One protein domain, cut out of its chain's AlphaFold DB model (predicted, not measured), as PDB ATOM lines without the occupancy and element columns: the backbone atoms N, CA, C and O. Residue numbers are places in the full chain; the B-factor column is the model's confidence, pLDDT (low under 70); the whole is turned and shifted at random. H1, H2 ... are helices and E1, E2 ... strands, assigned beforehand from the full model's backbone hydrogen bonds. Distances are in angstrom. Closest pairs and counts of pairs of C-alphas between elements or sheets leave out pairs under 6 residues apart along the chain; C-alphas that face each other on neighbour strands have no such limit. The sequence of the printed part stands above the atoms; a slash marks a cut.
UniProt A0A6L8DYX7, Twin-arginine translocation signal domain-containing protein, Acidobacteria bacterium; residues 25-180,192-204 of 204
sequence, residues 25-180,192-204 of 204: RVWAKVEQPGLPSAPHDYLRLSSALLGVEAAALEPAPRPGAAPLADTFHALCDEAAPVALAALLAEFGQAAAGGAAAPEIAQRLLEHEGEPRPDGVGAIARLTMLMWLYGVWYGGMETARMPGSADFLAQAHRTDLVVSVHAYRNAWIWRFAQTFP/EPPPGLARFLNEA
ATOM      1  N   ARG A  25      -3.104  22.707 -19.936       60.66
ATOM      2  CA  ARG A  25      -2.308  22.453 -21.148       60.66
ATOM      3  C   ARG A  25      -1.021  23.269 -21.158       60.66
ATOM      4  O   ARG A  25       0.011  22.740 -21.555       60.66
ATOM      5  N   VAL A  26      -1.086  24.513 -20.684       64.25
ATOM      6  CA  VAL A  26       0.086  25.384 -20.559       64.25
ATOM      7  C   VAL A  26       1.046  24.835 -19.496       64.25
ATOM      8  O   VAL A  26       2.217  24.618 -19.790       64.25
ATOM      9  N   TRP A  27       0.546  24.487 -18.305       60.00
ATOM     10  CA  TRP A  27       1.339  23.876 -17.223       60.00
ATOM     11  C   TRP A  27       2.070  22.611 -17.666       60.00
ATOM     12  O   TRP A  27       3.284  22.505 -17.514       60.00
ATOM     13  N   ALA A  28       1.346  21.670 -18.274       61.16
ATOM     14  CA  ALA A  28       1.904  20.388 -18.691       61.16
ATOM     15  C   ALA A  28       2.981  20.503 -19.783       61.16
ATOM     16  O   ALA A  28       3.684  19.528 -20.044       61.16
ATOM     17  N   LYS A  29       3.092  21.653 -20.455       63.91
ATOM     18  CA  LYS A  29       4.080  21.899 -21.506       63.91
ATOM     19  C   LYS A  29       5.311  22.630 -20.986       63.91
ATOM     20  O   LYS A  29       6.428  22.276 -21.342       63.91
ATOM     21  N   VAL A  30       5.104  23.594 -20.100       64.06
ATOM     22  CA  VAL A  30       6.171  24.367 -19.456       64.06
ATOM     23  C   VAL A  30       7.026  23.492 -18.525       64.06
ATOM     24  O   VAL A  30       8.205  23.767 -18.335       64.06
ATOM     25  N   GLU A  31       6.478  22.392 -17.998       67.00
ATOM     26  CA  GLU A  31       7.238  21.396 -17.224       67.00
ATOM     27  C   GLU A  31       7.936  20.319 -18.086       67.00
ATOM     28  O   GLU A  31       8.542  19.395 -17.539       67.00
ATOM     29  N   GLN A  32       7.874  20.394 -19.426       67.12
ATOM     30  CA  GLN A  32       8.504  19.385 -20.286       67.12
ATOM     31  C   GLN A  32      10.028  19.562 -20.353       67.12
ATOM     32  O   GLN A  32      10.517  20.668 -20.580       67.12
ATOM     33  N   PRO A  33      10.807  18.474 -20.221       66.31
ATOM     34  CA  PRO A  33      12.241  18.529 -20.466       66.31
ATOM     35  C   PRO A  33      12.529  18.789 -21.953       66.31
ATOM     36  O   PRO A  33      11.846  18.256 -22.827       66.31
ATOM     37  N   GLY A  34      13.588  19.553 -22.238       73.38
ATOM     38  CA  GLY A  34      14.087  19.757 -23.604       73.38
ATOM     39  C   GLY A  34      13.399  20.872 -24.395       73.38
ATOM     40  O   GLY A  34      13.305  20.771 -25.618       73.38
ATOM     41  N   LEU A  35      12.921  21.925 -23.721       82.81
ATOM     42  CA  LEU A  35      12.473  23.144 -24.398       82.81
ATOM     43  C   LEU A  35      13.604  23.748 -25.256       82.81
ATOM     44  O   LEU A  35      14.781  23.589 -24.917       82.81
ATOM     45  N   PRO A  36      13.272  24.431 -26.368       86.56
ATOM     46  CA  PRO A  36      14.264  25.152 -27.154       86.56
ATOM     47  C   PRO A  36      14.994  26.176 -26.290       86.56
ATOM     48  O   PRO A  36      14.364  26.884 -25.502       86.56
ATOM     49  N   SER A  37      16.308  26.279 -26.481       89.69
ATOM     50  CA  SER A  37      17.094  27.281 -25.772       89.69
ATOM     51  C   SER A  37      16.628  28.686 -26.151       89.69
ATOM     52  O   SER A  37      16.432  28.985 -27.335       89.69
ATOM     53  N   ALA A  38      16.442  29.540 -25.148       92.56
ATOM     54  CA  ALA A  38      16.104  30.931 -25.355       92.56
ATOM     55  C   ALA A  38      17.223  31.634 -26.144       92.56
ATOM     56  O   ALA A  38      18.411  31.408 -25.889       92.56
ATOM     57  N   PRO A  39      16.878  32.538 -27.077       93.62
ATOM     58  CA  PRO A  39      17.861  33.403 -27.706       93.62
ATOM     59  C   PRO A  39      18.654  34.171 -26.646       93.62
ATOM     60  O   PRO A  39      18.089  34.648 -25.661       93.62
ATOM     61  N   HIS A  40      19.952  34.373 -26.875       90.69
ATOM     62  CA  HIS A  40      20.814  35.121 -25.951       90.69
ATOM     63  C   HIS A  40      20.266  36.526 -25.633       90.69
ATOM     64  O   HIS A  40      20.372  37.015 -24.506       90.69
ATOM     65  N   ASP A  41      19.612  37.160 -26.609       95.31
ATOM     66  CA  ASP A  41      18.985  38.467 -26.426       95.31
ATOM     67  C   ASP A  41      17.765  38.436 -25.498       95.31
ATOM     68  O   ASP A  41      17.479  39.452 -24.875       95.31
ATOM     69  N   TYR A  42      17.098  37.295 -25.307       97.31
ATOM     70  CA  TYR A  42      15.995  37.181 -24.348       97.31
ATOM     71  C   TYR A  42      16.475  37.321 -22.897       97.31
ATOM     72  O   TYR A  42      15.857  38.025 -22.094       97.31
ATOM     73  N   LEU A  43      17.609  36.699 -22.556       95.56
ATOM     74  CA  LEU A  43      18.194  36.833 -21.221       95.56
ATOM     75  C   LEU A  43      18.737  38.253 -20.994       95.56
ATOM     76  O   LEU A  43      18.544  38.824 -19.922       95.56
ATOM     77  N   ARG A  44      19.354  38.868 -22.013       96.31
ATOM     78  CA  ARG A  44      19.821  40.266 -21.934       96.31
ATOM     79  C   ARG A  44      18.671  41.267 -21.824       96.31
ATOM     80  O   ARG A  44      18.771  42.217 -21.054       96.31
ATOM     81  N   LEU A  45      17.581  41.037 -22.549       98.12
ATOM     82  CA  LEU A  45      16.334  41.783 -22.409       98.12
ATOM     83  C   LEU A  45      15.803  41.670 -20.979       98.12
ATOM     84  O   LEU A  45      15.532  42.684 -20.345       98.12
ATOM     85  N   SER A  46      15.698  40.447 -20.457       97.88
ATOM     86  CA  SER A  46      15.234  40.196 -19.089       97.88
ATOM     87  C   SER A  46      16.102  40.921 -18.054       97.88
ATOM     88  O   SER A  46      15.583  41.552 -17.135       97.88
ATOM     89  N   SER A  47      17.422  40.890 -18.253       96.69
ATOM     90  CA  SER A  47      18.409  41.618 -17.452       96.69
ATOM     91  C   SER A  47      18.171  43.127 -17.474       96.69
ATOM     92  O   SER A  47      18.105  43.748 -16.411       96.69
ATOM     93  N   ALA A  48      17.955  43.705 -18.659       97.38
ATOM     94  CA  ALA A  48      17.657  45.125 -18.803       97.38
ATOM     95  C   ALA A  48      16.340  45.513 -18.111       97.38
ATOM     96  O   ALA A  48      16.315  46.492 -17.372       97.38
ATOM     97  N   LEU A  49      15.277  44.721 -18.292       97.81
ATOM     98  CA  LEU A  49      13.961  44.976 -17.699       97.81
ATOM     99  C   LEU A  49      13.977  44.954 -16.163       97.81
ATOM    100  O   LEU A  49      13.242  45.708 -15.530       97.81
ATOM    101  N   LEU A  50      14.788  44.084 -15.557       95.81
ATOM    102  CA  LEU A  50      14.848  43.916 -14.100       95.81
ATOM    103  C   LEU A  50      15.933  44.765 -13.431       95.81
ATOM    104  O   LEU A  50      15.915  44.907 -12.209       95.81
ATOM    105  N   GLY A  51      16.893  45.288 -14.197       94.31
ATOM    106  CA  GLY A  51      18.093  45.920 -13.643       94.31
ATOM    107  C   GLY A  51      18.983  44.930 -12.880       94.31
ATOM    108  O   GLY A  51      19.648  45.300 -11.915       94.31
ATOM    109  N   VAL A  52      18.960  43.660 -13.286       92.00
ATOM    110  CA  VAL A  52      19.696  42.560 -12.654       92.00
ATOM    111  C   VAL A  52      20.637  41.948 -13.679       92.00
ATOM    112  O   VAL A  52      20.223  41.668 -14.800       92.00
ATOM    113  N   GLU A  53      21.886  41.686 -13.297       91.94
ATOM    114  CA  GLU A  53      22.876  41.038 -14.166       91.94
ATOM    115  C   GLU A  53      22.385  39.687 -14.713       91.94
ATOM    116  O   GLU A  53      21.875  38.845 -13.971       91.94
ATOM    117  N   ALA A  54      22.598  39.439 -16.009       91.12
ATOM    118  CA  ALA A  54      22.172  38.205 -16.679       91.12
ATOM    119  C   ALA A  54      22.699  36.934 -15.986       91.12
ATOM    120  O   ALA A  54      21.964  35.963 -15.825       91.12
ATOM    121  N   ALA A  55      23.946  36.968 -15.505       89.12
ATOM    122  CA  ALA A  55      24.559  35.858 -14.773       89.12
ATOM    123  C   ALA A  55      23.925  35.602 -13.393       89.12
ATOM    124  O   ALA A  55      24.060  34.510 -12.849       89.12
ATOM    125  N   ALA A  56      23.255  36.603 -12.812       89.00
ATOM    126  CA  ALA A  56      22.502  36.443 -11.575       89.00
ATOM    127  C   ALA A  56      21.081  35.929 -11.844       89.00
ATOM    128  O   ALA A  56      20.553  35.166 -11.036       89.00
ATOM    129  N   LEU A  57      20.458  36.347 -12.956       89.12
ATOM    130  CA  LEU A  57      19.146  35.846 -13.387       89.12
ATOM    131  C   LEU A  57      19.186  34.348 -13.680       89.12
ATOM    132  O   LEU A  57      18.322  33.607 -13.217       89.12
ATOM    133  N   GLU A  58      20.211  33.927 -14.411       85.75
ATOM    134  CA  GLU A  58      20.415  32.553 -14.848       85.75
ATOM    135  C   GLU A  58      21.814  32.088 -14.404       85.75
ATOM    136  O   GLU A  58      22.760  32.092 -15.199       85.75
ATOM    137  N   PRO A  59      21.994  31.738 -13.117       79.81
ATOM    138  CA  PRO A  59      23.247  31.160 -12.652       79.81
ATOM    139  C   PRO A  59      23.495  29.814 -13.345       79.81
ATOM    140  O   PRO A  59      22.568  29.176 -13.848       79.81
ATOM    141  N   ALA A  60      24.757  29.373 -13.376       73.69
ATOM    142  CA  ALA A  60      25.149  28.156 -14.085       73.69
ATOM    143  C   ALA A  60      24.227  26.971 -13.717       73.69
ATOM    144  O   ALA A  60      24.037  26.693 -12.528       73.69
ATOM    145  N   PRO A  61      23.649  26.273 -14.712       63.97
ATOM    146  CA  PRO A  61      22.578  25.321 -14.470       63.97
ATOM    147  C   PRO A  61      23.061  24.169 -13.589       63.97
ATOM    148  O   PRO A  61      24.089  23.537 -13.849       63.97
ATOM    149  N   ARG A  62      22.287  23.861 -12.544       65.12
ATOM    150  CA  ARG A  62      22.484  22.636 -11.763       65.12
ATOM    151  C   ARG A  62      22.142  21.420 -12.633       65.12
ATOM    152  O   ARG A  62      21.187  21.489 -13.410       65.12
ATOM    153  N   PRO A  63      22.848  20.283 -12.487       63.75
ATOM    154  CA  PRO A  63      22.529  19.073 -13.240       63.75
ATOM    155  C   PRO A  63      21.047  18.688 -13.095       63.75
ATOM    156  O   PRO A  63      20.575  18.439 -11.986       63.75
ATOM    157  N   GLY A  64      20.318  18.638 -14.214       65.31
ATOM    158  CA  GLY A  64      18.910  18.224 -14.268       65.31
ATOM    159  C   GLY A  64      17.862  19.333 -14.108       65.31
ATOM    160  O   GLY A  64      16.675  19.023 -14.190       65.31
ATOM    161  N   ALA A  65      18.254  20.596 -13.913       69.00
ATOM    162  CA  ALA A  65      17.328  21.730 -13.955       69.00
ATOM    163  C   ALA A  65      17.319  22.364 -15.355       69.00
ATOM    164  O   ALA A  65      18.379  22.647 -15.913       69.00
ATOM    165  N   ALA A  66      16.128  22.568 -15.924       78.19
ATOM    166  CA  ALA A  66      15.978  23.318 -17.166       78.19
ATOM    167  C   ALA A  66      16.184  24.820 -16.893       78.19
ATOM    168  O   ALA A  66      15.694  25.295 -15.864       78.19
ATOM    169  N   PRO A  67      16.861  25.565 -17.786       88.62
ATOM    170  CA  PRO A  67      16.988  27.010 -17.658       88.62
ATOM    171  C   PRO A  67      15.620  27.708 -17.596       88.62
ATOM    172  O   PRO A  67      14.670  27.350 -18.308       88.62
ATOM    173  N   LEU A  68      15.507  28.727 -16.748       91.06
ATOM    174  CA  LEU A  68      14.281  29.510 -16.619       91.06
ATOM    175  C   LEU A  68      14.055  30.398 -17.833       91.06
ATOM    176  O   LEU A  68      12.908  30.520 -18.262       91.06
ATOM    177  N   ALA A  69      15.111  30.960 -18.426       94.25
ATOM    178  CA  ALA A  69      14.995  31.718 -19.664       94.25
ATOM    179  C   ALA A  69      14.358  30.881 -20.776       94.25
ATOM    180  O   ALA A  69      13.456  31.380 -21.441       94.25
ATOM    181  N   ASP A  70      14.751  29.613 -20.935       92.69
ATOM    182  CA  ASP A  70      14.170  28.703 -21.935       92.69
ATOM    183  C   ASP A  70      12.666  28.525 -21.692       92.69
ATOM    184  O   ASP A  70      11.843  28.638 -22.601       92.69
ATOM    185  N   THR A  71      12.307  28.318 -20.426       92.75
ATOM    186  CA  THR A  71      10.930  28.125 -19.966       92.75
ATOM    187  C   THR A  71      10.064  29.362 -20.223       92.75
ATOM    188  O   THR A  71       8.972  29.267 -20.790       92.75
ATOM    189  N   PHE A  72      10.548  30.539 -19.832       95.75
ATOM    190  CA  PHE A  72       9.834  31.804 -19.987       95.75
ATOM    191  C   PHE A  72       9.759  32.243 -21.448       95.75
ATOM    192  O   PHE A  72       8.702  32.692 -21.895       95.75
ATOM    193  N   HIS A  73      10.836  32.061 -22.212       96.38
ATOM    194  CA  HIS A  73      10.857  32.340 -23.641       96.38
ATOM    195  C   HIS A  73       9.851  31.460 -24.384       96.38
ATOM    196  O   HIS A  73       9.028  31.985 -25.127       96.38
ATOM    197  N   ALA A  74       9.868  30.143 -24.152       94.56
ATOM    198  CA  ALA A  74       8.932  29.218 -24.788       94.56
ATOM    199  C   ALA A  74       7.468  29.567 -24.470       94.56
ATOM    200  O   ALA A  74       6.613  29.497 -25.351       94.56
ATOM    201  N   LEU A  75       7.183  29.990 -23.232       95.00
ATOM    202  CA  LEU A  75       5.847  30.434 -22.847       95.00
ATOM    203  C   LEU A  75       5.436  31.730 -23.568       95.00
ATOM    204  O   LEU A  75       4.309  31.816 -24.056       95.00
ATOM    205  N   CYS A  76       6.329  32.717 -23.675       96.31
ATOM    206  CA  CYS A  76       6.074  33.934 -24.448       96.31
ATOM    207  C   CYS A  76       5.869  33.638 -25.944       96.31
ATOM    208  O   CYS A  76       4.962  34.204 -26.552       96.31
ATOM    209  N   ASP A  77       6.690  32.758 -26.522       95.94
ATOM    210  CA  ASP A  77       6.650  32.396 -27.942       95.94
ATOM    211  C   ASP A  77       5.351  31.666 -28.293       95.94
ATOM    212  O   ASP A  77       4.710  31.964 -29.295       95.94
ATOM    213  N   GLU A  78       4.885  30.775 -27.421       93.69
ATOM    214  CA  GLU A  78       3.588  30.126 -27.592       93.69
ATOM    215  C   GLU A  78       2.417  31.101 -27.421       93.69
ATOM    216  O   GLU A  78       1.451  31.057 -28.185       93.69
ATOM    217  N   ALA A  79       2.486  31.974 -26.414       94.38
ATOM    218  CA  ALA A  79       1.395  32.885 -26.099       94.38
ATOM    219  C   ALA A  79       1.217  33.973 -27.167       94.38
ATOM    220  O   ALA A  79       0.079  34.365 -27.455       94.38
ATOM    221  N   ALA A  80       2.329  34.489 -27.700       95.94
ATOM    222  CA  ALA A  80       2.364  35.657 -28.569       95.94
ATOM    223  C   ALA A  80       3.677  35.776 -29.373       95.94
ATOM    224  O   ALA A  80       4.457  36.712 -29.154       95.94
ATOM    225  N   PRO A  81       3.903  34.907 -30.370       96.31
ATOM    226  CA  PRO A  81       5.179  34.845 -31.089       96.31
ATOM    227  C   PRO A  81       5.504  36.157 -31.819       96.31
ATOM    228  O   PRO A  81       6.641  36.619 -31.822       96.31
ATOM    229  N   VAL A  82       4.489  36.821 -32.386       97.06
ATOM    230  CA  VAL A  82       4.659  38.099 -33.105       97.06
ATOM    231  C   VAL A  82       5.062  39.231 -32.156       97.06
ATOM    232  O   VAL A  82       5.953  40.013 -32.480       97.06
ATOM    233  N   ALA A  83       4.433  39.317 -30.982       97.44
ATOM    234  CA  ALA A  83       4.744  40.353 -30.000       97.44
ATOM    235  C   ALA A  83       6.115  40.118 -29.348       97.44
ATOM    236  O   ALA A  83       6.876  41.067 -29.173       97.44
ATOM    237  N   LEU A  84       6.467  38.857 -29.064       98.25
ATOM    238  CA  LEU A  84       7.798  38.490 -28.581       98.25
ATOM    239  C   LEU A  84       8.884  38.840 -29.609       98.25
ATOM    240  O   LEU A  84       9.896  39.439 -29.250       98.25
ATOM    241  N   ALA A  85       8.670  38.517 -30.886       98.06
ATOM    242  CA  ALA A  85       9.607  38.864 -31.951       98.06
ATOM    243  C   ALA A  85       9.783  40.386 -32.087       98.06
ATOM    244  O   ALA A  85      10.909  40.860 -32.231       98.06
ATOM    245  N   ALA A  86       8.693  41.159 -31.995       98.19
ATOM    246  CA  ALA A  86       8.750  42.620 -32.008       98.19
ATOM    247  C   ALA A  86       9.530  43.176 -30.804       98.19
ATOM    248  O   ALA A  86      10.399  44.028 -30.978       98.19
ATOM    249  N   LEU A  87       9.284  42.644 -29.602       98.56
ATOM    250  CA  LEU A  87      10.002  43.013 -28.381       98.56
ATOM    251  C   LEU A  87      11.509  42.743 -28.500       98.56
ATOM    252  O   LEU A  87      12.319  43.625 -28.211       98.56
ATOM    253  N   LEU A  88      11.896  41.552 -28.966       98.56
ATOM    254  CA  LEU A  88      13.301  41.192 -29.178       98.56
ATOM    255  C   LEU A  88      13.958  42.050 -30.267       98.56
ATOM    256  O   LEU A  88      15.118  42.435 -30.125       98.56
ATOM    257  N   ALA A  89      13.226  42.398 -31.329       98.38
ATOM    258  CA  ALA A  89      13.726  43.282 -32.377       98.38
ATOM    259  C   ALA A  89      13.962  44.712 -31.864       98.38
ATOM    260  O   ALA A  89      15.020  45.283 -32.129       98.38
ATOM    261  N   GLU A  90      13.024  45.284 -31.103       98.12
ATOM    262  CA  GLU A  90      13.193  46.611 -30.496       98.12
ATOM    263  C   GLU A  90      14.344  46.636 -29.486       98.12
ATOM    264  O   GLU A  90      15.153  47.569 -29.499       98.12
ATOM    265  N   PHE A  91      14.467  45.587 -28.666       98.38
ATOM    266  CA  PHE A  91      15.610  45.400 -27.777       98.38
ATOM    267  C   PHE A  91      16.929  45.370 -28.559       98.38
ATOM    268  O   PHE A  91      17.847  46.132 -28.253       98.38
ATOM    269  N   GLY A  92      17.018  44.530 -29.596       97.81
ATOM    270  CA  GLY A  92      18.219  44.382 -30.416       97.81
ATOM    271  C   GLY A  92      18.627  45.686 -31.103       97.81
ATOM    272  O   GLY A  92      19.805  46.042 -31.096       97.81
ATOM    273  N   GLN A  93      17.661  46.445 -31.628       97.81
ATOM    274  CA  GLN A  93      17.906  47.761 -32.222       97.81
ATOM    275  C   GLN A  93      18.430  48.771 -31.197       97.81
ATOM    276  O   GLN A  93      19.394  49.482 -31.477       97.81
ATOM    277  N   ALA A  94      17.818  48.840 -30.013       97.44
ATOM    278  CA  ALA A  94      18.243  49.771 -28.974       97.44
ATOM    279  C   ALA A  94      19.638  49.415 -28.429       97.44
ATOM    280  O   ALA A  94      20.490  50.294 -28.289       97.44
ATOM    281  N   ALA A  95      19.906  48.124 -28.215       96.19
ATOM    282  CA  ALA A  95      21.207  47.632 -27.775       96.19
ATOM    283  C   ALA A  95      22.307  47.873 -28.823       96.19
ATOM    284  O   ALA A  95      23.402  48.307 -28.473       96.19
ATOM    285  N   ALA A  96      22.023  47.644 -30.110       96.88
ATOM    286  CA  ALA A  96      22.958  47.945 -31.198       96.88
ATOM    287  C   ALA A  96      23.210  49.454 -31.358       96.88
ATOM    288  O   ALA A  96      24.300  49.859 -31.757       96.88
ATOM    289  N   GLY A  97      22.219  50.282 -31.014       96.38
ATOM    290  CA  GLY A  97      22.340  51.739 -30.946       96.38
ATOM    291  C   GLY A  97      23.112  52.261 -29.729       96.38
ATOM    292  O   GLY A  97      23.321  53.466 -29.634       96.38
ATOM    293  N   GLY A  98      23.537  51.388 -28.809       96.19
ATOM    294  CA  GLY A  98      24.311  51.761 -27.623       96.19
ATOM    295  C   GLY A  98      23.490  52.348 -26.473       96.19
ATOM    296  O   GLY A  98      24.079  52.944 -25.574       96.19
ATOM    297  N   ALA A  99      22.161  52.190 -26.483       96.62
ATOM    298  CA  ALA A  99      21.309  52.634 -25.380       96.62
ATOM    299  C   ALA A  99      21.659  51.894 -24.077       96.62
ATOM    300  O   ALA A  99      21.962  50.695 -24.085       96.62
ATOM    301  N   ALA A 100      21.596  52.599 -22.948       95.38
ATOM    302  CA  ALA A 100      21.843  51.993 -21.644       95.38
ATOM    303  C   ALA A 100      20.666  51.097 -21.221       95.38
ATOM    304  O   ALA A 100      19.519  51.340 -21.588       95.38
ATOM    305  N   ALA A 101      20.922  50.075 -20.397       94.56
ATOM    306  CA  ALA A 101      19.882  49.135 -19.962       94.56
ATOM    307  C   ALA A 101      18.623  49.809 -19.360       94.56
ATOM    308  O   ALA A 101      17.523  49.419 -19.759       94.56
ATOM    309  N   PRO A 102      18.729  50.847 -18.498       95.69
ATOM    310  CA  PRO A 102      17.553  51.560 -17.997       95.69
ATOM    311  C   PRO A 102      16.751  52.269 -19.097       95.69
ATOM    312  O   PRO A 102      15.525  52.264 -19.058       95.69
ATOM    313  N   GLU A 103      17.425  52.836 -20.102       96.38
ATOM    314  CA  GLU A 103      16.777  53.516 -21.232       96.38
ATOM    315  C   GLU A 103      16.025  52.517 -22.117       96.38
ATOM    316  O   GLU A 103      14.904  52.779 -22.555       96.38
ATOM    317  N   ILE A 104      16.625  51.345 -22.352       97.06
ATOM    318  CA  ILE A 104      15.982  50.247 -23.078       97.06
ATOM    319  C   ILE A 104      14.737  49.786 -22.319       97.06
ATOM    320  O   ILE A 104      13.664  49.703 -22.911       97.06
ATOM    321  N   ALA A 105      14.855  49.520 -21.015       97.31
ATOM    322  CA  ALA A 105      13.727  49.085 -20.196       97.31
ATOM    323  C   ALA A 105      12.585  50.105 -20.226       97.31
ATOM    324  O   ALA A 105      11.443  49.730 -20.488       97.31
ATOM    325  N   GLN A 106      12.902  51.392 -20.052       97.19
ATOM    326  CA  GLN A 106      11.917  52.464 -20.121       97.19
ATOM    327  C   GLN A 106      11.197  52.479 -21.474       97.19
ATOM    328  O   GLN A 106       9.972  52.455 -21.519       97.19
ATOM    329  N   ARG A 107      11.933  52.431 -22.591       96.56
ATOM    330  CA  ARG A 107      11.349  52.414 -23.944       96.56
ATOM    331  C   ARG A 107      10.432  51.210 -24.202       96.56
ATOM    332  O   ARG A 107       9.479  51.304 -24.979       96.56
ATOM    333  N   LEU A 108      10.755  50.059 -23.620       97.94
ATOM    334  CA  LEU A 108       9.977  48.835 -23.805       97.94
ATOM    335  C   LEU A 108       8.736  48.799 -22.907       97.94
ATOM    336  O   LEU A 108       7.737  48.197 -23.291       97.94
ATOM    337  N   LEU A 109       8.781  49.444 -21.739       97.56
ATOM    338  CA  LEU A 109       7.701  49.429 -20.752       97.56
ATOM    339  C   LEU A 109       6.764  50.633 -20.840       97.56
ATOM    340  O   LEU A 109       5.603  50.498 -20.456       97.56
ATOM    341  N   GLU A 110       7.238  51.773 -21.338       96.88
ATOM    342  CA  GLU A 110       6.529  53.052 -21.306       96.88
ATOM    343  C   GLU A 110       6.320  53.647 -22.703       96.88
ATOM    344  O   GLU A 110       7.132  53.498 -23.618       96.88
ATOM    345  N   HIS A 111       5.214  54.370 -22.851       92.75
ATOM    346  CA  HIS A 111       4.926  55.252 -23.970       92.75
ATOM    347  C   HIS A 111       4.337  56.547 -23.409       92.75
ATOM    348  O   HIS A 111       3.343  56.510 -22.692       92.75
ATOM    349  N   GLU A 112       4.975  57.685 -23.694       90.81
ATOM    350  CA  GLU A 112       4.555  59.006 -23.190       90.81
ATOM    351  C   GLU A 112       4.456  59.099 -21.650       90.81
ATOM    352  O   GLU A 112       3.664  59.867 -21.111       90.81
ATOM    353  N   GLY A 113       5.289  58.337 -20.929       91.12
ATOM    354  CA  GLY A 113       5.309  58.301 -19.458       91.12
ATOM    355  C   GLY A 113       4.233  57.411 -18.828       91.12
ATOM    356  O   GLY A 113       4.169  57.309 -17.607       91.12
ATOM    357  N   GLU A 114       3.423  56.745 -19.648       93.44
ATOM    358  CA  GLU A 114       2.416  55.776 -19.221       93.44
ATOM    359  C   GLU A 114       2.829  54.350 -19.616       93.44
ATOM    360  O   GLU A 114       3.617  54.171 -20.551       93.44
ATOM    361  N   PRO A 115       2.298  53.303 -18.960       94.69
ATOM    362  CA  PRO A 115       2.551  51.925 -19.361       94.69
ATOM    363  C   PRO A 115       2.193  51.686 -20.833       94.69
ATOM    364  O   PRO A 115       1.062  51.908 -21.268       94.69
ATOM    365  N   ARG A 116       3.156  51.176 -21.604       95.25
ATOM    366  CA  ARG A 116       3.018  50.939 -23.041       95.25
ATOM    367  C   ARG A 116       1.907  49.907 -23.304       95.25
ATOM    368  O   ARG A 116       2.017  48.774 -22.820       95.25
ATOM    369  N   PRO A 117       0.837  50.254 -24.044       93.69
ATOM    370  CA  PRO A 117      -0.354  49.409 -24.135       93.69
ATOM    371  C   PRO A 117      -0.287  48.358 -25.248       93.69
ATOM    372  O   PRO A 117      -1.199  47.551 -25.364       93.69
ATOM    373  N   ASP A 118       0.742  48.371 -26.095       95.31
ATOM    374  CA  ASP A 118       0.871  47.422 -27.199       95.31
ATOM    375  C   ASP A 118       1.466  46.073 -26.755       95.31
ATOM    376  O   ASP A 118       1.803  45.852 -25.588       95.31
ATOM    377  N   GLY A 119       1.619  45.150 -27.711       95.94
ATOM    378  CA  GLY A 119       2.164  43.827 -27.420       95.94
ATOM    379  C   GLY A 119       3.617  43.804 -26.971       95.94
ATOM    380  O   GLY A 119       3.992  42.894 -26.234       95.94
ATOM    381  N   VAL A 120       4.410  44.811 -27.338       97.44
ATOM    382  CA  VAL A 120       5.783  44.951 -26.842       97.44
ATOM    383  C   VAL A 120       5.746  45.263 -25.350       97.44
ATOM    384  O   VAL A 120       6.358  44.540 -24.564       97.44
ATOM    385  N   GLY A 121       4.952  46.261 -24.951       97.38
ATOM    386  CA  GLY A 121       4.772  46.623 -23.547       97.38
ATOM    387  C   GLY A 121       4.190  45.490 -22.704       97.38
ATOM    388  O   GLY A 121       4.699  45.193 -21.621       97.38
ATOM    389  N   ALA A 122       3.155  44.817 -23.207       97.25
ATOM    390  CA  ALA A 122       2.507  43.724 -22.490       97.25
ATOM    391  C   ALA A 122       3.432  42.512 -22.301       97.25
ATOM    392  O   ALA A 122       3.534  41.995 -21.188       97.25
ATOM    393  N   ILE A 123       4.162  42.077 -23.337       98.06
ATOM    394  CA  ILE A 123       5.109  40.961 -23.185       98.06
ATOM    395  C   ILE A 123       6.297  41.360 -22.307       98.06
ATOM    396  O   ILE A 123       6.692  40.553 -21.471       98.06
ATOM    397  N   ALA A 124       6.804  42.595 -22.392       98.31
ATOM    398  CA  ALA A 124       7.852  43.070 -21.488       98.31
ATOM    399  C   ALA A 124       7.421  42.970 -20.011       98.31
ATOM    400  O   ALA A 124       8.144  42.398 -19.190       98.31
ATOM    401  N   ARG A 125       6.209  43.437 -19.674       97.69
ATOM    402  CA  ARG A 125       5.646  43.310 -18.317       97.69
ATOM    403  C   ARG A 125       5.444  41.854 -17.904       97.69
ATOM    404  O   ARG A 125       5.833  41.479 -16.801       97.69
ATOM    405  N   LEU A 126       4.879  41.016 -18.771       97.69
ATOM    406  CA  LEU A 126       4.666  39.595 -18.473       97.69
ATOM    407  C   LEU A 126       5.994  38.855 -18.253       97.69
ATOM    408  O   LEU A 126       6.095  38.060 -17.321       97.69
ATOM    409  N   THR A 127       7.034  39.165 -19.033       98.19
ATOM    410  CA  THR A 127       8.396  38.660 -18.814       98.19
ATOM    411  C   THR A 127       8.940  39.089 -17.453       98.19
ATOM    412  O   THR A 127       9.415  38.237 -16.702       98.19
ATOM    413  N   MET A 128       8.816  40.368 -17.078       97.81
ATOM    414  CA  MET A 128       9.216  40.827 -15.740       97.81
ATOM    415  C   MET A 128       8.483  40.066 -14.638       97.81
ATOM    416  O   MET A 128       9.102  39.618 -13.679       97.81
ATOM    417  N   LEU A 129       7.169  39.895 -14.768       97.12
ATOM    418  CA  LEU A 129       6.358  39.236 -13.751       97.12
ATOM    419  C   LEU A 129       6.709  37.750 -13.586       97.12
ATOM    420  O   LEU A 129       6.728  37.256 -12.456       97.12
ATOM    421  N   MET A 130       7.063  37.058 -14.672       97.62
ATOM    422  CA  MET A 130       7.571  35.687 -14.595       97.62
ATOM    423  C   MET A 130       8.891  35.610 -13.828       97.62
ATOM    424  O   MET A 130       9.029  34.759 -12.954       97.62
ATOM    425  N   TRP A 131       9.830  36.523 -14.068       97.19
ATOM    426  CA  TRP A 131      11.077  36.567 -13.299       97.19
ATOM    427  C   TRP A 131      10.866  36.957 -11.837       97.19
ATOM    428  O   TRP A 131      11.469  36.366 -10.938       97.19
ATOM    429  N   LEU A 132      10.003  37.941 -11.581       96.44
ATOM    430  CA  LEU A 132       9.748  38.458 -10.239       96.44
ATOM    431  C   LEU A 132       9.008  37.452  -9.367       96.44
ATOM    432  O   LEU A 132       9.367  37.302  -8.202       96.44
ATOM    433  N   TYR A 133       8.010  36.756  -9.916       95.31
ATOM    434  CA  TYR A 133       7.068  35.955  -9.131       95.31
ATOM    435  C   TYR A 133       7.004  34.477  -9.529       95.31
ATOM    436  O   TYR A 133       6.418  33.680  -8.798       95.31
ATOM    437  N   GLY A 134       7.590  34.081 -10.661       94.50
ATOM    438  CA  GLY A 134       7.413  32.736 -11.218       94.50
ATOM    439  C   GLY A 134       5.992  32.494 -11.733       94.50
ATOM    440  O   GLY A 134       5.540  31.349 -11.790       94.50
ATOM    441  N   VAL A 135       5.265  33.567 -12.059       95.12
ATOM    442  CA  VAL A 135       3.848  33.547 -12.440       95.12
ATOM    443  C   VAL A 135       3.670  34.280 -13.763       95.12
ATOM    444  O   VAL A 135       4.178  35.381 -13.955       95.12
ATOM    445  N   TRP A 136       2.909  33.668 -14.659       95.50
ATOM    446  CA  TRP A 136       2.372  34.315 -15.843       95.50
ATOM    447  C   TRP A 136       1.041  34.973 -15.485       95.50
ATOM    448  O   TRP A 136       0.119  34.297 -15.030       95.50
ATOM    449  N   TYR A 137       0.943  36.285 -15.688       95.19
ATOM    450  CA  TYR A 137      -0.201  37.111 -15.283       95.19
ATOM    451  C   TYR A 137      -1.032  37.601 -16.480       95.19
ATOM    452  O   TYR A 137      -1.418  38.765 -16.551       95.19
ATOM    453  N   GLY A 138      -1.293  36.738 -17.467       93.62
ATOM    454  CA  GLY A 138      -2.025  37.143 -18.672       93.62
ATOM    455  C   GLY A 138      -3.474  37.574 -18.408       93.62
ATOM    456  O   GLY A 138      -4.006  38.429 -19.120       93.62
ATOM    457  N   GLY A 139      -4.116  37.028 -17.369       93.12
ATOM    458  CA  GLY A 139      -5.456  37.443 -16.951       93.12
ATOM    459  C   GLY A 139      -5.439  38.809 -16.270       93.12
ATOM    460  O   GLY A 139      -6.230  39.686 -16.617       93.12
ATOM    461  N   MET A 140      -4.498  39.015 -15.351       93.50
ATOM    462  CA  MET A 140      -4.298  40.300 -14.679       93.50
ATOM    463  C   MET A 140      -3.885  41.416 -15.639       93.50
ATOM    464  O   MET A 140      -4.409  42.520 -15.509       93.50
ATOM    465  N   GLU A 141      -3.017  41.139 -16.614       94.56
ATOM    466  CA  GLU A 141      -2.651  42.087 -17.676       94.56
ATOM    467  C   GLU A 141      -3.908  42.536 -18.439       94.56
ATOM    468  O   GLU A 141      -4.206  43.728 -18.497       94.56
ATOM    469  N   THR A 142      -4.729  41.579 -18.888       90.50
ATOM    470  CA  THR A 142      -5.998  41.859 -19.582       90.50
ATOM    471  C   THR A 142      -6.972  42.674 -18.718       90.50
ATOM    472  O   THR A 142      -7.661  43.564 -19.214       90.50
ATOM    473  N   ALA A 143      -7.055  42.375 -17.418       91.69
ATOM    474  CA  ALA A 143      -7.992  43.027 -16.504       91.69
ATOM    475  C   ALA A 143      -7.561  44.446 -16.098       91.69
ATOM    476  O   ALA A 143      -8.414  45.302 -15.860       91.69
ATOM    477  N   ARG A 144      -6.252  44.695 -15.971       92.62
ATOM    478  CA  ARG A 144      -5.702  45.989 -15.533       92.62
ATOM    479  C   ARG A 144      -5.463  46.949 -16.685       92.62
ATOM    480  O   ARG A 144      -5.574  48.153 -16.476       92.62
ATOM    481  N   MET A 145      -5.183  46.426 -17.873       91.56
ATOM    482  CA  MET A 145      -4.975  47.204 -19.088       91.56
ATOM    483  C   MET A 145      -5.825  46.611 -20.222       91.56
ATOM    484  O   MET A 145      -5.319  45.874 -21.066       91.56
ATOM    485  N   PRO A 146      -7.140  46.900 -20.256       88.88
ATOM    486  CA  PRO A 146      -8.018  46.378 -21.298       88.88
ATOM    487  C   PRO A 146      -7.481  46.673 -22.705       88.88
ATOM    488  O   PRO A 146      -7.120  47.807 -23.012       88.88
ATOM    489  N   GLY A 147      -7.429  45.645 -23.552       86.38
ATOM    490  CA  GLY A 147      -6.889  45.727 -24.912       86.38
ATOM    491  C   GLY A 147      -5.384  45.465 -25.032       86.38
ATOM    492  O   GLY A 147      -4.936  45.087 -26.114       86.38
ATOM    493  N   SER A 148      -4.601  45.562 -23.946       87.56
ATOM    494  CA  SER A 148      -3.142  45.367 -24.016       87.56
ATOM    495  C   SER A 148      -2.720  43.924 -24.253       87.56
ATOM    496  O   SER A 148      -1.565  43.677 -24.559       87.56
ATOM    497  N   ALA A 149      -3.632  42.965 -24.117       88.31
ATOM    498  CA  ALA A 149      -3.357  41.535 -24.203       88.31
ATOM    499  C   ALA A 149      -4.288  40.803 -25.187       88.31
ATOM    500  O   ALA A 149      -4.345  39.572 -25.207       88.31
ATOM    501  N   ASP A 150      -5.000  41.536 -26.048       89.38
ATOM    502  CA  ASP A 150      -5.957  40.955 -27.002       89.38
ATOM    503  C   ASP A 150      -5.298  40.098 -28.088       89.38
ATOM    504  O   ASP A 150      -5.967  39.293 -28.739       89.38
ATOM    505  N   PHE A 151      -3.984  40.224 -28.267       91.94
ATOM    506  CA  PHE A 151      -3.195  39.363 -29.145       91.94
ATOM    507  C   PHE A 151      -2.807  38.031 -28.487       91.94
ATOM    508  O   PHE A 151      -2.412  37.112 -29.202       91.94
ATOM    509  N   LEU A 152      -2.900  37.902 -27.153       92.31
ATOM    510  CA  LEU A 152      -2.579  36.649 -26.473       92.31
ATOM    511  C   LEU A 152      -3.546  35.562 -26.936       92.31
ATOM    512  O   LEU A 152      -4.768  35.772 -26.998       92.31
ATOM    513  N   ALA A 153      -3.016  34.368 -27.182       89.00
ATOM    514  CA  ALA A 153      -3.842  33.185 -27.360       89.00
ATOM    515  C   ALA A 153      -4.789  33.005 -26.157       89.00
ATOM    516  O   ALA A 153      -4.400  33.217 -25.009       89.00
ATOM    517  N   GLN A 154      -6.038  32.594 -26.402       86.88
ATOM    518  CA  GLN A 154      -7.087  32.547 -25.370       86.88
ATOM    519  C   GLN A 154      -6.674  31.755 -24.116       86.88
ATOM    520  O   GLN A 154      -7.006  32.150 -23.001       86.88
ATOM    521  N   ALA A 155      -5.920  30.661 -24.283       87.81
ATOM    522  CA  ALA A 155      -5.422  29.850 -23.169       87.81
ATOM    523  C   ALA A 155      -4.438  30.605 -22.252       87.81
ATOM    524  O   ALA A 155      -4.330  30.279 -21.073       87.81
ATOM    525  N   HIS A 156      -3.774  31.641 -22.770       91.12
ATOM    526  CA  HIS A 156      -2.784  32.456 -22.068       91.12
ATOM    527  C   HIS A 156      -3.368  33.758 -21.504       91.12
ATOM    528  O   HIS A 156      -2.645  34.521 -20.876       91.12
ATOM    529  N   ARG A 157      -4.679  34.005 -21.638       91.25
ATOM    530  CA  ARG A 157      -5.381  35.129 -20.975       91.25
ATOM    531  C   ARG A 157      -5.833  34.786 -19.552       91.25
ATOM    532  O   ARG A 157      -6.830  35.302 -19.057       91.25
ATOM    533  N   THR A 158      -5.134  33.855 -18.919       90.75
ATOM    534  CA  THR A 158      -5.376  33.414 -17.544       90.75
ATOM    535  C   THR A 158      -4.082  33.518 -16.759       90.75
ATOM    536  O   THR A 158      -2.999  33.495 -17.345       90.75
ATOM    537  N   ASP A 159      -4.197  33.656 -15.443       92.56
ATOM    538  CA  ASP A 159      -3.032  33.673 -14.568       92.56
ATOM    539  C   ASP A 159      -2.646  32.253 -14.178       92.56
ATOM    540  O   ASP A 159      -3.509  31.416 -13.895       92.56
ATOM    541  N   LEU A 160      -1.346  31.980 -14.142       91.94
ATOM    542  CA  LEU A 160      -0.842  30.655 -13.830       91.94
ATOM    543  C   LEU A 160       0.568  30.723 -13.240       91.94
ATOM    544  O   LEU A 160       1.413  31.488 -13.694       91.94
ATOM    545  N   VAL A 161       0.839  29.900 -12.225       90.94
ATOM    546  CA  VAL A 161       2.214  29.674 -11.749       90.94
ATOM    547  C   VAL A 161       2.949  28.901 -12.837       90.94
ATOM    548  O   VAL A 161       2.458  27.861 -13.256       90.94
ATOM    549  N   VAL A 162       4.081  29.404 -13.325       91.12
ATOM    550  CA  VAL A 162       4.764  28.839 -14.502       91.12
ATOM    551  C   VAL A 162       5.244  27.416 -14.215       91.12
ATOM    552  O   VAL A 162       4.980  26.498 -14.983       91.12
ATOM    553  N   SER A 163       5.908  27.225 -13.076       87.56
ATOM    554  CA  SER A 163       6.275  25.915 -12.537       87.56
ATOM    555  C   SER A 163       6.698  26.050 -11.074       87.56
ATOM    556  O   SER A 163       6.983  27.151 -10.590       87.56
ATOM    557  N   VAL A 164       6.817  24.928 -10.359       85.50
ATOM    558  CA  VAL A 164       7.431  24.925  -9.016       85.50
ATOM    559  C   VAL A 164       8.876  25.432  -9.070       85.50
ATOM    560  O   VAL A 164       9.321  26.119  -8.149       85.50
ATOM    561  N   HIS A 165       9.606  25.114 -10.143       86.75
ATOM    562  CA  HIS A 165      10.976  25.583 -10.338       86.75
ATOM    563  C   HIS A 165      11.032  27.110 -10.487       86.75
ATOM    564  O   HIS A 165      11.813  27.747  -9.782       86.75
ATOM    565  N   ALA A 166      10.151  27.695 -11.307       90.44
ATOM    566  CA  ALA A 166      10.034  29.142 -11.478       90.44
ATOM    567  C   ALA A 166       9.602  29.843 -10.186       90.44
ATOM    568  O   ALA A 166      10.220  30.824  -9.787       90.44
ATOM    569  N   TYR A 167       8.601  29.311  -9.480       90.38
ATOM    570  CA  TYR A 167       8.144  29.870  -8.206       90.38
ATOM    571  C   TYR A 167       9.260  29.911  -7.159       90.38
ATOM    572  O   TYR A 167       9.455  30.929  -6.501       90.38
ATOM    573  N   ARG A 168      10.017  28.817  -7.005       87.50
ATOM    574  CA  ARG A 168      11.108  28.745  -6.022       87.50
ATOM    575  C   ARG A 168      12.263  29.684  -6.348       87.50
ATOM    576  O   ARG A 168      12.912  30.179  -5.435       87.50
ATOM    577  N   ASN A 169      12.499  29.920  -7.633       88.19
ATOM    578  CA  ASN A 169      13.584  30.756  -8.129       88.19
ATOM    579  C   ASN A 169      13.139  32.173  -8.497       88.19
ATOM    580  O   ASN A 169      13.933  32.924  -9.057       88.19
ATOM    581  N   ALA A 170      11.918  32.566  -8.146       92.00
ATOM    582  CA  ALA A 170      11.414  33.908  -8.375       92.00
ATOM    583  C   ALA A 170      12.245  34.965  -7.623       92.00
ATOM    584  O   ALA A 170      12.700  34.752  -6.493       92.00
ATOM    585  N   TRP A 171      12.450  36.127  -8.241       93.00
ATOM    586  CA  TRP A 171      13.306  37.186  -7.697       93.00
ATOM    587  C   TRP A 171      12.749  37.869  -6.453       93.00
ATOM    588  O   TRP A 171      13.529  38.357  -5.633       93.00
ATOM    589  N   ILE A 172      11.433  37.826  -6.245       92.62
ATOM    590  CA  ILE A 172      10.803  38.366  -5.040       92.62
ATOM    591  C   ILE A 172      11.412  37.787  -3.757       92.62
ATOM    592  O   ILE A 172      11.598  38.519  -2.790       92.62
ATOM    593  N   TRP A 173      11.810  36.510  -3.760       88.88
ATOM    594  CA  TRP A 173      12.427  35.853  -2.602       88.88
ATOM    595  C   TRP A 173      13.810  36.416  -2.280       88.88
ATOM    596  O   TRP A 173      14.150  36.605  -1.113       88.88
ATOM    597  N   ARG A 174      14.578  36.767  -3.318       88.12
ATOM    598  CA  ARG A 174      15.903  37.388  -3.182       88.12
ATOM    599  C   ARG A 174      15.776  38.808  -2.645       88.12
ATOM    600  O   ARG A 174      16.481  39.165  -1.707       88.12
ATOM    601  N   PHE A 175      14.839  39.592  -3.177       86.00
ATOM    602  CA  PHE A 175      14.591  40.957  -2.706       86.00
ATOM    603  C   PHE A 175      14.052  40.998  -1.276       86.00
ATOM    604  O   PHE A 175      14.515  41.797  -0.464       86.00
ATOM    605  N   ALA A 176      13.121  40.102  -0.950       86.56
ATOM    606  CA  ALA A 176      12.569  39.976   0.392       86.56
ATOM    607  C   ALA A 176      13.533  39.307   1.388       86.56
ATOM    608  O   ALA A 176      13.220  39.262   2.574       86.56
ATOM    609  N   GLN A 177      14.680  38.790   0.922       84.81
ATOM    610  CA  GLN A 177      15.662  38.063   1.733       84.81
ATOM    611  C   GLN A 177      15.003  36.940   2.553       84.81
ATOM    612  O   GLN A 177      15.226  36.794   3.755       84.81
ATOM    613  N   THR A 178      14.157  36.149   1.889       83.88
ATOM    614  CA  THR A 178      13.393  35.060   2.508       83.88
ATOM    615  C   THR A 178      13.275  33.856   1.580       83.88
ATOM    616  O   THR A 178      13.549  33.940   0.385       83.88
ATOM    617  N   PHE A 179      12.859  32.718   2.130       83.44
ATOM    618  CA  PHE A 179      12.606  31.509   1.352       83.44
ATOM    619  C   PHE A 179      11.163  31.480   0.831       83.44
ATOM    620  O   PHE A 179      10.261  31.995   1.499       83.44
ATOM    621  N   PRO A 180      10.916  30.841  -0.327       84.06
ATOM    622  CA  PRO A 180       9.562  30.620  -0.815       84.06
ATOM    623  C   PRO A 180       8.708  29.902   0.229       84.06
ATOM    624  O   PRO A 180       9.171  28.978   0.906       84.06
ATOM    625  N   GLU A 192      16.814  35.292  13.836       80.44
ATOM    626  CA  GLU A 192      18.080  35.942  13.497       80.44
ATOM    627  C   GLU A 192      17.840  37.129  12.547       80.44
ATOM    628  O   GLU A 192      16.837  37.152  11.826       80.44
ATOM    629  N   PRO A 193      18.746  38.122  12.496       81.12
ATOM    630  CA  PRO A 193      18.719  39.140  11.453       81.12
ATOM    631  C   PRO A 193      18.728  38.503  10.052       81.12
ATOM    632  O   PRO A 193      19.426  37.505   9.842       81.12
ATOM    633  N   PRO A 194      17.994  39.072   9.077       74.62
ATOM    634  CA  PRO A 194      17.942  38.517   7.734       74.62
ATOM    635  C   PRO A 194      19.354  38.461   7.129       74.62
ATOM    636  O   PRO A 194      20.117  39.428   7.242       74.62
ATOM    637  N   PRO A 195      19.734  37.334   6.505       78.31
ATOM    638  CA  PRO A 195      21.039  37.216   5.882       78.31
ATOM    639  C   PRO A 195      21.132  38.169   4.692       78.31
ATOM    640  O   PRO A 195      20.164  38.355   3.964       78.31
ATOM    641  N   GLY A 196      22.317  38.737   4.461       80.88
ATOM    642  CA  GLY A 196      22.518  39.659   3.344       80.88
ATOM    643  C   GLY A 196      22.246  39.016   1.978       80.88
ATOM    644  O   GLY A 196      22.387  37.802   1.800       80.88
ATOM    645  N   LEU A 197      21.929  39.855   0.984       78.69
ATOM    646  CA  LEU A 197      21.534  39.454  -0.376       78.69
ATOM    647  C   LEU A 197      22.469  38.416  -1.024       78.69
ATOM    648  O   LEU A 197      21.995  37.515  -1.710       78.69
ATOM    649  N   ALA A 198      23.778  38.495  -0.765       78.75
ATOM    650  CA  ALA A 198      24.770  37.559  -1.299       78.75
ATOM    651  C   ALA A 198      24.436  36.083  -1.007       78.75
ATOM    652  O   ALA A 198      24.719  35.217  -1.830       78.75
ATOM    653  N   ARG A 199      23.786  35.784   0.127       78.06
ATOM    654  CA  ARG A 199      23.333  34.423   0.442       78.06
ATOM    655  C   ARG A 199      22.311  33.916  -0.581       78.06
ATOM    656  O   ARG A 199      22.428  32.796  -1.062       78.06
ATOM    657  N   PHE A 200      21.351  34.756  -0.953       74.44
ATOM    658  CA  PHE A 200      20.257  34.403  -1.861       74.44
ATOM    659  C   PHE A 200      20.663  34.384  -3.339       74.44
ATOM    660  O   PHE A 200      19.959  33.811  -4.168       74.44
ATOM    661  N   LEU A 201      21.804  34.989  -3.676       72.62
ATOM    662  CA  LEU A 201      22.394  34.900  -5.012       72.62
ATOM    663  C   LEU A 201      23.159  33.582  -5.219       72.62
ATOM    664  O   LEU A 201      23.202  33.080  -6.335       72.62
ATOM    665  N   ASN A 202      23.711  33.001  -4.147       61.88
ATOM    666  CA  ASN A 202      24.582  31.819  -4.209       61.88
ATOM    667  C   ASN A 202      23.873  30.483  -3.904       61.88
ATOM    668  O   ASN A 202      24.444  29.423  -4.146       61.88
ATOM    669  N   GLU A 203      22.654  30.506  -3.354       56.06
ATOM    670  CA  GLU A 203      21.860  29.304  -3.026       56.06
ATOM    671  C   GLU A 203      20.922  28.844  -4.166       56.06
ATOM    672  O   GLU A 203      20.158  27.887  -3.983       56.06
ATOM    673  N   ALA A 204      20.998  29.482  -5.341       47.31
ATOM    674  CA  ALA A 204      20.193  29.205  -6.539       47.31
ATOM    675  C   ALA A 204      20.691  28.008  -7.361       47.31
ATOM    676  O   ALA A 204      21.920  27.761  -7.406       47.31
TER     677      ALA A 204
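What this domain is: This is residues 25 to 180 and 192 to 204 of the 204 residues of the protein "Twin-arginine translocation signal domain-containing protein" of Acidobacteria bacterium (UniProt A0A6L8DYX7). A helical body is built round H7, which runs through its core, with H2, H4, H5 and H6 set across it at differing angles on one side and the small strand pair of E1 and E2, with H8 after E1, on the other side. Short H9 and H10 pack on the last turn of H7, H11 packs on H10, and H1 lies far out over H4. The 169 printed residues hold eleven named helices and two named strands, in the order H1 H2 H3 H4 H5 H6 H7 E1 H8 E2 H9 H10 H11, and E1 and E2 form an antiparallel sheet of two. The class is mostly helix, and the whole is compact and rounded, with a radius of gyration of the C-alphas of 15.7 A and spans of 45 by 39 by 30 A.

Where its parts are: H1 takes residues 25 to 30, from C-alpha 25 at (-2.308, 22.453, -21.148). H2 is residues 40 to 50, 15.9 A long, and H3 is residues 54 to 57. H4 is residues 68 to 79, 16.3 A, and H5 is residues 81 to 96, 22.1 A, the longest helix by residues. H6 is residues 101 to 109, 12.2 A. H7 is residues 119 to 133, 20.5 A, from C-alpha 119 at (2.164, 43.827, -27.420) to C-alpha 133 at (7.068, 35.955, -9.131). E1 is residues 135 to 137, H8 residues 138 to 144, E2 residues 159 to 161, H9 residues 164 to 168 and H10 residues 171 to 175. H11, residues 197 to 202, ends with C-alpha 202 at (24.582, 31.819, -4.209).

How they stand to each other: H7 is the hub, touching seven other helices. H5 touches it about perpendicular, at 88 degrees, with residues 83 to 87 alone; the closest C-alphas are those of Leu 87 and Val 120, 4.9 A apart. H6 touches H7 at a steep tilt of 63 degrees, opposite ways, closest at the C-alphas of Leu 109 and Gly 121, 4.9 A. H2 touches H7 about perpendicular, at 76 degrees, closest at the C-alphas of Leu 49 and Met 128, 6.6 A. H4 touches H7 with residues 72 to 76 alone, closest at the C-alphas of Phe 72 and Met 130, 7.0 A. H5 and H6 form a helical hairpin at a shallow tilt of 32 degrees. The helix packing is mostly crossed, with 2 of 10 tilted pairs shallow. H3 touches H2, with the C-alphas of Ser 47 and Ala 54 closest at 5.1 A. H1 touches H4, with the C-alphas of Val 30 and Thr 71 closest at 6.1 A. E1 and E2 are antiparallel, with N 136 and O 160 at 2.8 A and N 160 and O 136 at 2.9 A, within hydrogen-bond range. H8 and H7 only just touch, with 3 pairs of C-alphas within 8 A, those of Leu 126 and Gly 138 closest at 7.1 A. H9 touches H7 through Tyr 167 and Tyr 133, their closest C-alphas, 6.2 A apart. H10 touches H7 through Trp 171 and Leu 132, 4.6 A between C-alphas, and H11 touches H10 through Phe 200 and Arg 174, 5.4 A. Every O i to N i+4 pair is within hydrogen-bond range in each helix but H3, which is too short for such a pair.

The domain as a whole: The C-alphas of Val 82 and Glu 192, the two farthest apart, are 48.5 A apart. Residues 181 to 191 are cut out, and C-alphas 180 and 192 stand 17.5 A apart across the cut. The link from H8 to E2, residues 145 to 158, is long. The mean pLDDT of the printed part is 89.0; residues 25 to 33, 61 to 65 and 202 to 204 are under 70.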